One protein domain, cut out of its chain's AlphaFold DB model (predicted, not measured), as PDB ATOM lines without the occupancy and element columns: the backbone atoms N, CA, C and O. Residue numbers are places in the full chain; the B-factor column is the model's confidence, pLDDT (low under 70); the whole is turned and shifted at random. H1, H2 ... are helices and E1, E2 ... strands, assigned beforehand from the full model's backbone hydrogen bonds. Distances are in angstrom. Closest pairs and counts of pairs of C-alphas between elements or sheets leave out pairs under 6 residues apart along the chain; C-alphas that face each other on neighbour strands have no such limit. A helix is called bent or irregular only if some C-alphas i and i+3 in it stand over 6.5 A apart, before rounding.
ATOM      1  N   GLY A  31     -24.833  54.170 133.540       78.56
ATOM      2  CA  GLY A  31     -26.032  53.737 132.832       78.56
ATOM      3  C   GLY A  31     -25.759  52.834 131.640       78.56
ATOM      4  O   GLY A  31     -24.801  52.073 131.595       78.56
ATOM      5  N   ILE A  32     -26.652  52.902 130.664       77.25
ATOM      6  CA  ILE A  32     -26.555  52.142 129.427       77.25
ATOM      7  C   ILE A  32     -26.720  53.126 128.278       77.25
ATOM      8  O   ILE A  32     -27.702  53.865 128.242       77.25
ATOM      9  N   VAL A  33     -25.766  53.125 127.355       78.62
ATOM     10  CA  VAL A  33     -25.830  53.896 126.115       78.62
ATOM     11  C   VAL A  33     -26.430  52.984 125.053       78.62
ATOM     12  O   VAL A  33     -25.802  52.020 124.627       78.62
ATOM     13  N   SER A  34     -27.652  53.284 124.630       80.00
ATOM     14  CA  SER A  34     -28.310  52.583 123.526       80.00
ATOM     15  C   SER A  34     -28.423  53.545 122.347       80.00
ATOM     16  O   SER A  34     -29.233  54.471 122.430       80.00
ATOM     17  N   PRO A  35     -27.625  53.385 121.278       79.25
ATOM     18  CA  PRO A  35     -27.704  54.277 120.129       79.25
ATOM     19  C   PRO A  35     -29.091  54.196 119.490       79.25
ATOM     20  O   PRO A  35     -29.579  53.119 119.146       79.25
ATOM     21  N   ASP A  36     -29.725  55.354 119.315       82.19
ATOM     22  CA  ASP A  36     -30.960  55.458 118.542       82.19
ATOM     23  C   ASP A  36     -30.658  55.246 117.056       82.19
ATOM     24  O   ASP A  36     -30.268  56.168 116.347       82.19
ATOM     25  N   LEU A  37     -30.800  54.005 116.597       80.25
ATOM     26  CA  LEU A  37     -30.592  53.657 115.197       80.25
ATOM     27  C   LEU A  37     -31.703  54.173 114.282       80.25
ATOM     28  O   LEU A  37     -31.475  54.302 113.086       80.25
ATOM     29  N   GLY A  38     -32.892  54.463 114.820       77.88
ATOM     30  CA  GLY A  38     -34.026  54.934 114.026       77.88
ATOM     31  C   GLY A  38     -33.837  56.361 113.513       77.88
ATOM     32  O   GLY A  38     -34.368  56.704 112.460       77.88
ATOM     33  N   SER A  39     -33.055  57.180 114.221       81.75
ATOM     34  CA  SER A  39     -32.658  58.511 113.747       81.75
ATOM     35  C   SER A  39     -31.479  58.489 112.773       81.75
ATOM     36  O   SER A  39     -31.225  59.492 112.101       81.75
ATOM     37  N   LEU A  40     -30.775  57.361 112.650       82.12
ATOM     38  CA  LEU A  40     -29.662  57.209 111.725       82.12
ATOM     39  C   LEU A  40     -30.156  56.575 110.420       82.12
ATOM     40  O   LEU A  40     -30.554  55.415 110.378       82.12
ATOM     41  N   ASN A  41     -30.080  57.323 109.319       85.19
ATOM     42  CA  ASN A  41     -30.396  56.825 107.975       85.19
ATOM     43  C   ASN A  41     -29.263  55.928 107.427       85.19
ATOM     44  O   ASN A  41     -28.647  56.254 106.413       85.19
ATOM     45  N   LEU A  42     -28.941  54.836 108.128       85.38
ATOM     46  CA  LEU A  42     -27.860  53.918 107.757       85.38
ATOM     47  C   LEU A  42     -28.293  53.016 106.598       85.38
ATOM     48  O   LEU A  42     -29.374  52.429 106.625       85.38
ATOM     49  N   THR A  43     -27.423  52.867 105.599       87.56
ATOM     50  CA  THR A  43     -27.638  51.907 104.498       87.56
ATOM     51  C   THR A  43     -27.077  50.528 104.853       87.56
ATOM     52  O   THR A  43     -27.627  49.497 104.469       87.56
ATOM     53  N   THR A  44     -25.989  50.505 105.619       83.75
ATOM     54  CA  THR A  44     -25.325  49.305 106.122       83.75
ATOM     55  C   THR A  44     -25.913  48.902 107.468       83.75
ATOM     56  O   THR A  44     -26.083  49.735 108.360       83.75
ATOM     57  N   ALA A  45     -26.187  47.607 107.644       82.25
ATOM     58  CA  ALA A  45     -26.675  47.086 108.913       82.25
ATOM     59  C   ALA A  45     -25.645  47.323 110.042       82.25
ATOM     60  O   ALA A  45     -24.462  47.035 109.849       82.25
ATOM     61  N   PRO A  46     -26.071  47.776 111.238       76.50
ATOM     62  CA  PRO A  46     -25.175  48.018 112.372       76.50
ATOM     63  C   PRO A  46     -24.325  46.804 112.757       76.50
ATOM     64  O   PRO A  46     -23.159  46.961 113.098       76.50
ATOM     65  N   THR A  47     -24.876  45.593 112.641       74.75
ATOM     66  CA  THR A  47     -24.146  44.346 112.914       74.75
ATOM     67  C   THR A  47     -22.955  44.178 111.978       74.75
ATOM     68  O   THR A  47     -21.854  43.896 112.427       74.75
ATOM     69  N   THR A  48     -23.139  44.461 110.687       78.31
ATOM     70  CA  THR A  48     -22.065  44.408 109.685       78.31
ATOM     71  C   THR A  48     -20.983  45.450 109.954       78.31
ATOM     72  O   THR A  48     -19.815  45.214 109.667       78.31
ATOM     73  N   LEU A  49     -21.357  46.597 110.526       79.19
ATOM     74  CA  LEU A  49     -20.395  47.613 110.948       79.19
ATOM     75  C   LEU A  49     -19.567  47.162 112.169       79.19
ATOM     76  O   LEU A  49     -18.405  47.559 112.275       79.19
ATOM     77  N   ASP A  50     -20.135  46.351 113.072       76.06
ATOM     78  CA  ASP A  50     -19.443  45.819 114.261       76.06
ATOM     79  C   ASP A  50     -18.605  44.567 113.975       76.06
ATOM     80  O   ASP A  50     -17.560  44.381 114.597       76.06
ATOM     81  N   ASP A  51     -19.027  43.728 113.022       72.94
ATOM     82  CA  ASP A  51     -18.412  42.426 112.712       72.94
ATOM     83  C   ASP A  51     -16.912  42.527 112.376       72.94
ATOM     84  O   ASP A  51     -16.153  41.573 112.555       72.94
ATOM     85  N   GLU A  52     -16.451  43.694 111.919       70.69
ATOM     86  CA  GLU A  52     -15.038  43.942 111.622       70.69
ATOM     87  C   GLU A  52     -14.180  44.217 112.877       70.69
ATOM     88  O   GLU A  52     -12.959  44.334 112.767       70.69
ATOM     89  N   GLY A  53     -14.782  44.332 114.068       75.19
ATOM     90  CA  GLY A  53     -14.068  44.494 115.341       75.19
ATOM     91  C   GLY A  53     -13.256  45.789 115.428       75.19
ATOM     92  O   GLY A  53     -12.203  45.839 116.064       75.19
ATOM     93  N   ARG A  54     -13.713  46.841 114.742       80.00
ATOM     94  CA  ARG A  54     -12.931  48.064 114.507       80.00
ATOM     95  C   ARG A  54     -12.863  49.024 115.672       80.00
ATOM     96  O   ARG A  54     -12.103  49.985 115.596       80.00
ATOM     97  N   ALA A  55     -13.636  48.811 116.725       84.19
ATOM     98  CA  ALA A  55     -13.492  49.620 117.912       84.19
ATOM     99  C   ALA A  55     -13.795  48.861 119.194       84.19
ATOM    100  O   ALA A  55     -14.656  47.984 119.245       84.19
ATOM    101  N   VAL A  56     -13.074  49.262 120.234       84.25
ATOM    102  CA  VAL A  56     -13.173  48.721 121.583       84.25
ATOM    103  C   VAL A  56     -13.430  49.878 122.533       84.25
ATOM    104  O   VAL A  56     -12.697  50.870 122.520       84.25
ATOM    105  N   LEU A  57     -14.458  49.734 123.363       87.56
ATOM    106  CA  LEU A  57     -14.821  50.689 124.400       87.56
ATOM    107  C   LEU A  57     -14.529  50.089 125.770       87.56
ATOM    108  O   LEU A  57     -14.971  48.987 126.082       87.56
ATOM    109  N   LEU A  58     -13.796  50.830 126.592       85.75
ATOM    110  CA  LEU A  58     -13.462  50.450 127.957       85.75
ATOM    111  C   LEU A  58     -13.897  51.561 128.906       85.75
ATOM    112  O   LEU A  58     -13.456  52.702 128.782       85.75
ATOM    113  N   ASP A  59     -14.740  51.227 129.877       87.25
ATOM    114  CA  ASP A  59     -15.156  52.158 130.921       87.25
ATOM    115  C   ASP A  59     -14.307  51.968 132.185       87.25
ATOM    116  O   ASP A  59     -14.340  50.909 132.818       87.25
ATOM    117  N   PHE A  60     -13.559  53.004 132.562       87.88
ATOM    118  CA  PHE A  60     -12.713  53.023 133.759       87.88
ATOM    119  C   PHE A  60     -13.387  53.696 134.968       87.88
ATOM    120  O   PHE A  60     -12.740  53.966 135.980       87.88
ATOM    121  N   GLY A  61     -14.678  54.008 134.884       86.75
ATOM    122  CA  GLY A  61     -15.422  54.779 135.876       86.75
ATOM    123  C   GLY A  61     -15.194  56.278 135.706       86.75
ATOM    124  O   GLY A  61     -16.145  57.003 135.425       86.75
ATOM    125  N   ALA A  62     -13.940  56.725 135.812       89.50
ATOM    126  CA  ALA A  62     -13.571  58.135 135.662       89.50
ATOM    127  C   ALA A  62     -13.738  58.641 134.219       89.50
ATOM    128  O   ALA A  62     -14.281  59.713 133.999       89.50
ATOM    129  N   PHE A  63     -13.324  57.841 133.237       91.69
ATOM    130  CA  PHE A  63     -13.436  58.157 131.814       91.69
ATOM    131  C   PHE A  63     -13.725  56.889 131.009       91.69
ATOM    132  O   PHE A  63     -13.555  55.766 131.496       91.69
ATOM    133  N   VAL A  64     -14.146  57.081 129.766       91.19
ATOM    134  CA  VAL A  64     -14.324  56.027 128.769       91.19
ATOM    135  C   VAL A  64     -13.182  56.114 127.761       91.19
ATOM    136  O   VAL A  64     -12.961  57.158 127.153       91.19
ATOM    137  N   LEU A  65     -12.440  55.024 127.577       91.00
ATOM    138  CA  LEU A  65     -11.432  54.897 126.529       91.00
ATOM    139  C   LEU A  65     -12.061  54.217 125.317       91.00
ATOM    140  O   LEU A  65     -12.552  53.094 125.423       91.00
ATOM    141  N   ILE A  66     -12.000  54.872 124.164       91.25
ATOM    142  CA  ILE A  66     -12.424  54.304 122.887       91.25
ATOM    143  C   ILE A  66     -11.179  54.142 122.024       91.25
ATOM    144  O   ILE A  66     -10.561  55.134 121.646       91.25
ATOM    145  N   ASN A  67     -10.815  52.901 121.707       89.31
ATOM    146  CA  ASN A  67      -9.783  52.603 120.720       89.31
ATOM    147  C   ASN A  67     -10.446  52.247 119.389       89.31
ATOM    148  O   ASN A  67     -11.246  51.315 119.356       89.31
ATOM    149  N   VAL A  68     -10.127  52.963 118.311       88.06
ATOM    150  CA  VAL A  68     -10.740  52.778 116.986       88.06
ATOM    151  C   VAL A  68      -9.695  52.545 115.893       88.06
ATOM    152  O   VAL A  68      -8.661  53.200 115.839       88.06
ATOM    153  N   HIS A  69      -9.985  51.631 114.973       83.88
ATOM    154  CA  HIS A  69      -9.240  51.419 113.738       83.88
ATOM    155  C   HIS A  69     -10.178  51.589 112.539       83.88
ATOM    156  O   HIS A  69     -10.894  50.667 112.130       83.88
ATOM    157  N   ARG A  70     -10.210  52.805 111.985       75.25
ATOM    158  CA  ARG A  70     -11.183  53.198 110.961       75.25
ATOM    159  C   ARG A  70     -10.989  52.400 109.660       75.25
ATOM    160  O   ARG A  70      -9.852  52.162 109.243       75.25
ATOM    161  N   PRO A  71     -12.086  52.036 108.964       70.75
ATOM    162  CA  PRO A  71     -12.001  51.447 107.635       70.75
ATOM    163  C   PRO A  71     -11.294  52.404 106.670       70.75
ATOM    164  O   PRO A  71     -11.636  53.592 106.590       70.75
ATOM    165  N   ASN A  72     -10.326  51.887 105.910       68.44
ATOM    166  CA  ASN A  72      -9.737  52.648 104.815       68.44
ATOM    167  C   ASN A  72     -10.774  52.839 103.696       68.44
ATOM    168  O   ASN A  72     -11.620  51.972 103.467       68.44
ATOM    169  N   ARG A  73     -10.686  53.963 102.977       61.06
ATOM    170  CA  ARG A  73     -11.423  54.157 101.725       61.06
ATOM    171  C   ARG A  73     -10.780  53.218 100.700       61.06
ATOM    172  O   ARG A  73      -9.753  53.552 100.130       61.06
ATOM    173  N   GLY A  74     -11.307  52.002 100.578       57.62
ATOM    174  CA  GLY A  74     -10.974  51.133  99.449       57.62
ATOM    175  C   GLY A  74     -11.488  51.734  98.139       57.62
ATOM    176  O   GLY A  74     -12.251  52.700  98.165       57.62
ATOM    177  N   ASP A  75     -11.104  51.136  97.014       56.25
ATOM    178  CA  ASP A  75     -11.476  51.614  95.671       56.25
ATOM    179  C   ASP A  75     -12.934  51.297  95.278       56.25
ATOM    180  O   ASP A  75     -13.385  51.685  94.205       56.25
ATOM    181  N   ASP A  76     -13.671  50.583  96.132       67.12
ATOM    182  CA  ASP A  76     -15.052  50.155  95.893       67.12
ATOM    183  C   ASP A  76     -16.057  51.092  96.589       67.12
ATOM    184  O   ASP A  76     -15.941  51.373  97.789       67.12
ATOM    185  N   ASP A  77     -17.081  51.533  95.854       63.81
ATOM    186  CA  ASP A  77     -18.180  52.374  96.345       63.81
ATOM    187  C   ASP A  77     -18.905  51.737  97.540       63.81
ATOM    188  O   ASP A  77     -19.344  52.440  98.457       63.81
ATOM    189  N   THR A  78     -18.956  50.401  97.607       73.56
ATOM    190  CA  THR A  78     -19.532  49.693  98.762       73.56
ATOM    191  C   THR A  78     -18.777  50.009 100.058       73.56
ATOM    192  O   THR A  78     -19.384  50.224 101.109       73.56
ATOM    193  N   ARG A  79     -17.444  50.136  99.996       76.69
ATOM    194  CA  ARG A  79     -16.596  50.477 101.149       76.69
ATOM    195  C   ARG A  79     -16.717  51.943 101.535       76.69
ATOM    196  O   ARG A  79     -16.588  52.265 102.719       76.69
ATOM    197  N   ALA A  80     -16.985  52.825 100.575       78.94
ATOM    198  CA  ALA A  80     -17.253  54.230 100.860       78.94
ATOM    199  C   ALA A  80     -18.541  54.398 101.684       78.94
ATOM    200  O   ALA A  80     -18.523  55.120 102.685       78.94
ATOM    201  N   GLN A  81     -19.611  53.674 101.330       84.25
ATOM    202  CA  GLN A  81     -20.870  53.703 102.081       84.25
ATOM    203  C   GLN A  81     -20.709  53.128 103.496       84.25
ATOM    204  O   GLN A  81     -21.086  53.783 104.465       84.25
ATOM    205  N   VAL A  82     -20.055  51.968 103.636       83.75
ATOM    206  CA  VAL A  82     -19.747  51.366 104.949       83.75
ATOM    207  C   VAL A  82     -18.968  52.345 105.833       83.75
ATOM    208  O   VAL A  82     -19.279  52.515 107.011       83.75
ATOM    209  N   LYS A  83     -17.976  53.048 105.271       84.25
ATOM    210  CA  LYS A  83     -17.198  54.056 106.004       84.25
ATOM    211  C   LYS A  83     -18.068  55.233 106.463       84.25
ATOM    212  O   LYS A  83     -17.877  55.708 107.584       84.25
ATOM    213  N   ALA A  84     -18.986  55.708 105.621       85.88
ATOM    214  CA  ALA A  84     -19.905  56.798 105.949       85.88
ATOM    215  C   ALA A  84     -20.896  56.401 107.055       85.88
ATOM    216  O   ALA A  84     -21.015  57.119 108.048       85.88
ATOM    217  N   ASP A  85     -21.514  55.225 106.950       88.25
ATOM    218  CA  ASP A  85     -22.424  54.703 107.977       88.25
ATOM    219  C   ASP A  85     -21.681  54.477 109.309       88.25
ATOM    220  O   ASP A  85     -22.157  54.872 110.375       88.25
ATOM    221  N   TYR A  86     -20.445  53.958 109.250       87.50
ATOM    222  CA  TYR A  86     -19.568  53.816 110.418       87.50
ATOM    223  C   TYR A  86     -19.172  55.174 111.029       87.50
ATOM    224  O   TYR A  86     -18.902  55.257 112.223       87.50
ATOM    225  N   HIS A  87     -19.080  56.259 110.248       88.31
ATOM    226  CA  HIS A  87     -18.857  57.615 110.784       88.31
ATOM    227  C   HIS A  87     -20.098  58.143 111.509       88.31
ATOM    228  O   HIS A  87     -19.971  58.663 112.618       88.31
ATOM    229  N   ALA A  88     -21.273  58.007 110.891       89.56
ATOM    230  CA  ALA A  88     -22.534  58.503 111.433       89.56
ATOM    231  C   ALA A  88     -22.872  57.828 112.767       89.56
ATOM    232  O   ALA A  88     -23.106  58.506 113.768       89.56
ATOM    233  N   LEU A  89     -22.803  56.496 112.806       88.00
ATOM    234  CA  LEU A  89     -23.081  55.732 114.018       88.00
ATOM    235  C   LEU A  89     -22.059  56.014 115.128       88.00
ATOM    236  O   LEU A  89     -22.441  56.225 116.276       88.00
ATOM    237  N   PHE A  90     -20.767  56.091 114.793       89.69
ATOM    238  CA  PHE A  90     -19.731  56.429 115.770       89.69
ATOM    239  C   PHE A  90     -19.944  57.822 116.377       89.69
ATOM    240  O   PHE A  90     -19.860  57.985 117.593       89.69
ATOM    241  N   LEU A  91     -20.234  58.826 115.540       91.19
ATOM    242  CA  LEU A  91     -20.486  60.193 116.000       91.19
ATOM    243  C   LEU A  91     -21.711  60.255 116.919       91.19
ATOM    244  O   LEU A  91     -21.683  60.965 117.921       91.19
ATOM    245  N   HIS A  92     -22.755  59.484 116.613       90.94
ATOM    246  CA  HIS A  92     -23.952  59.380 117.446       90.94
ATOM    247  C   HIS A  92     -23.650  58.803 118.829       90.94
ATOM    248  O   HIS A  92     -23.980  59.421 119.841       90.94
ATOM    249  N   VAL A  93     -22.942  57.669 118.886       89.00
ATOM    250  CA  VAL A  93     -22.514  57.047 120.152       89.00
ATOM    251  C   VAL A  93     -21.660  58.016 120.970       89.00
ATOM    252  O   VAL A  93     -21.894  58.198 122.165       89.00
ATOM    253  N   LEU A  94     -20.705  58.686 120.324       91.69
ATOM    254  CA  LEU A  94     -19.841  59.666 120.976       91.69
ATOM    255  C   LEU A  94     -20.635  60.858 121.525       91.69
ATOM    256  O   LEU A  94     -20.429  61.267 122.665       91.69
ATOM    257  N   THR A  95     -21.587  61.372 120.746       92.69
ATOM    258  CA  THR A  95     -22.475  62.465 121.161       92.69
ATOM    259  C   THR A  95     -23.295  62.064 122.380       92.69
ATOM    260  O   THR A  95     -23.392  62.838 123.331       92.69
ATOM    261  N   MET A  96     -23.848  60.850 122.400       90.19
ATOM    262  CA  MET A  96     -24.590  60.346 123.556       90.19
ATOM    263  C   MET A  96     -23.707  60.231 124.800       90.19
ATOM    264  O   MET A  96     -24.113  60.678 125.875       90.19
ATOM    265  N   LEU A  97     -22.498  59.676 124.670       90.00
ATOM    266  CA  LEU A  97     -21.554  59.546 125.785       90.00
ATOM    267  C   LEU A  97     -21.232  60.905 126.417       90.00
ATOM    268  O   LEU A  97     -21.291  61.039 127.639       90.00
ATOM    269  N   LEU A  98     -20.943  61.906 125.586       92.06
ATOM    270  CA  LEU A  98     -20.567  63.242 126.042       92.06
ATOM    271  C   LEU A  98     -21.764  64.035 126.584       92.06
ATOM    272  O   LEU A  98     -21.683  64.610 127.664       92.06
ATOM    273  N   THR A  99     -22.882  64.073 125.855       90.50
ATOM    274  CA  THR A  99     -23.985  65.010 126.144       90.50
ATOM    275  C   THR A  99     -25.069  64.418 127.042       90.50
ATOM    276  O   THR A  99     -25.539  65.090 127.955       90.50
ATOM    277  N   MET A 100     -25.447  63.156 126.823       87.50
ATOM    278  CA  MET A 100     -26.528  62.501 127.571       87.50
ATOM    279  C   MET A 100     -26.009  61.836 128.842       87.50
ATOM    280  O   MET A 100     -26.674  61.861 129.875       87.50
ATOM    281  N   HIS A 101     -24.812  61.249 128.772       86.94
ATOM    282  CA  HIS A 101     -24.193  60.552 129.897       86.94
ATOM    283  C   HIS A 101     -23.092  61.364 130.586       86.94
ATOM    284  O   HIS A 101     -22.580  60.902 131.602       86.94
ATOM    285  N   GLY A 102     -22.720  62.547 130.084       90.25
ATOM    286  CA  GLY A 102     -21.742  63.423 130.740       90.25
ATOM    287  C   GLY A 102     -20.396  62.747 131.005       90.25
ATOM    288  O   GLY A 102     -19.813  62.945 132.069       90.25
ATOM    289  N   ARG A 103     -19.951  61.860 130.107       90.62
ATOM    290  CA  ARG A 103     -18.709  61.100 130.280       90.62
ATOM    291  C   ARG A 103     -17.533  61.843 129.685       90.62
ATOM    292  O   ARG A 103     -17.625  62.347 128.576       90.62
ATOM    293  N   ASP A 104     -16.401  61.780 130.371       93.00
ATOM    294  CA  ASP A 104     -15.119  62.110 129.765       93.00
ATOM    295  C   ASP A 104     -14.692  60.965 128.847       93.00
ATOM    296  O   ASP A 104     -14.670  59.799 129.257       93.00
ATOM    297  N   VAL A 105     -14.367  61.289 127.596       93.69
ATOM    298  CA  VAL A 105     -13.990  60.301 126.582       93.69
ATOM    299  C   VAL A 105     -12.568  60.561 126.107       93.69
ATOM    300  O   VAL A 105     -12.235  61.661 125.672       93.69
ATOM    301  N   ILE A 106     -11.743  59.519 126.138       94.69
ATOM    302  CA  ILE A 106     -10.435  59.498 125.489       94.69
ATOM    303  C   ILE A 106     -10.573  58.666 124.218       94.69
ATOM    304  O   ILE A 106     -10.776  57.453 124.278       94.69
ATOM    305  N   LEU A 107     -10.468  59.322 123.066       92.88
ATOM    306  CA  LEU A 107     -10.477  58.671 121.761       92.88
ATOM    307  C   LEU A 107      -9.041  58.443 121.287       92.88
ATOM    308  O   LEU A 107      -8.278  59.393 121.127       92.88
ATOM    309  N   VAL A 108      -8.683  57.185 121.045       92.69
ATOM    310  CA  VAL A 108      -7.372  56.779 120.525       92.69
ATOM    311  C   VAL A 108      -7.522  55.846 119.332       92.69
ATOM    312  O   VAL A 108      -8.571  55.239 119.125       92.69
ATOM    313  N   GLY A 109      -6.446  55.713 118.562       88.44
ATOM    314  CA  GLY A 109      -6.336  54.740 117.484       88.44
ATOM    315  C   GLY A 109      -6.068  55.377 116.125       88.44
ATOM    316  O   GLY A 109      -5.640  56.528 116.029       88.44
ATOM    317  N   ASP A 110      -6.276  54.597 115.071       85.75
ATOM    318  CA  ASP A 110      -6.022  55.013 113.696       85.75
ATOM    319  C   ASP A 110      -7.321  55.488 113.048       85.75
ATOM    320  O   ASP A 110      -8.219  54.703 112.727       85.75
ATOM    321  N   LEU A 111      -7.409  56.803 112.858       83.50
ATOM    322  CA  LEU A 111      -8.555  57.446 112.232       83.50
ATOM    323  C   LEU A 111      -8.502  57.425 110.700       83.50
ATOM    324  O   LEU A 111      -9.503  57.730 110.051       83.50
ATOM    325  N   ASN A 112      -7.356  57.047 110.128       81.94
ATOM    326  CA  ASN A 112      -7.122  56.962 108.693       81.94
ATOM    327  C   ASN A 112      -7.524  58.253 107.945       81.94
ATOM    328  O   ASN A 112      -8.265  58.246 106.953       81.94
ATOM    329  N   ILE A 113      -7.089  59.390 108.500       83.88
ATOM    330  CA  ILE A 113      -7.355  60.736 107.993       83.88
ATOM    331  C   ILE A 113      -6.225  61.706 108.372       83.88
ATOM    332  O   ILE A 113      -5.804  61.762 109.523       83.88
TER     333      ILE A 113
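Overview. This is residues 31 to 113 of the 189 residues of the protein "Exodeoxyribonuclease III" of Allomyces macrogynus (strain ATCC 38327) (UniProt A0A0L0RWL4). A narrow sheet of three strands, E2, E3 and E4, stands beside one long helix, H2, which runs through the middle of the domain and only grazes the sheet with its residues 90 to 98. The short strand E1 lies beside H2 near Met 96, the long loop of residues 34 to 45 that follows it passes, round residue 38, on the side of H2 away from the sheet, and the small helix H1 comes next, beside residues 82 to 86 of H2, before the chain enters the sheet. The printed part has 83 residues with two named helices and four named strands, in the order E1, H1, E2, E3, H2, E4, and its class is mixed, helices and strands. The sheet has the order E2, E3, E4 and is mixed: E2 and E3 are antiparallel, E3 and E4 parallel. The whole is compact, with a radius of gyration of the C-alphas of 13.2 A and spans of 40 by 28 by 20 A.

Along the chain. In the sheet, E2 is residues 55 to 59, 13.4 A long, E3 is residues 63 to 69, 19.7 A, and E4 is residues 104 to 110, 19.8 A, ending at C-alpha 110 at (-6.022, 55.013, 113.696). H2, residues 77 to 100, measures 33.9 A from C-alpha 77 at (-18.180, 52.374, 96.345) to C-alpha 100 at (-26.528, 62.501, 127.571). It is neither bent nor irregular, but only just: C-alphas 97 and 100 are 6.1 A apart. H1 is residues 46 to 50, 6.4 A. E1, residues 31 to 33, measures 6.7 A and begins at C-alpha 31 at (-26.032, 53.737, 132.832).

Arrangement. E3 is the inner strand, with E2 and E4 as edge strands. E2 and E3 form a hairpin at 170 degrees, with N 58 and O 65 within hydrogen-bond range at 2.8 A. E3 and E4 are parallel at 18 degrees, with N 66 and O 106 at 2.9 A and N 108 and O 66 at 2.8 A. E3, H2 and E4 make a strand-helix-strand unit, two parallel neighbour strands with a helix between them in the chain, and its crossover is right-handed. The closest C-alphas of H2 and E4 are those of Leu 98 and Asp 104, 6.7 A apart. H1 is not on the sheet; it only just touches H2, at residues 82 to 86 of H2 alone, with 3 pairs of C-alphas within 8 A, the closest being Leu 49 and Tyr 86 at 6.3 A. E1 pairs with no named strand and is apart from E2, E3 and E4; its closest C-alpha to H2 is that of Val 33, 7.0 A from that of Met 96. In H1 and H2 every O i to N i+4 pair is within hydrogen-bond range.

Size, cuts and confidence. The two C-alphas farthest apart are those of Ala 62 and Asp 76, at 40.6 A. The printed part has no cut. The link from E1 to H1, 12 residues, is long. The mean pLDDT of the printed part is 83.2, and residues 72 to 77, of which 77 belongs to H2, are under 70.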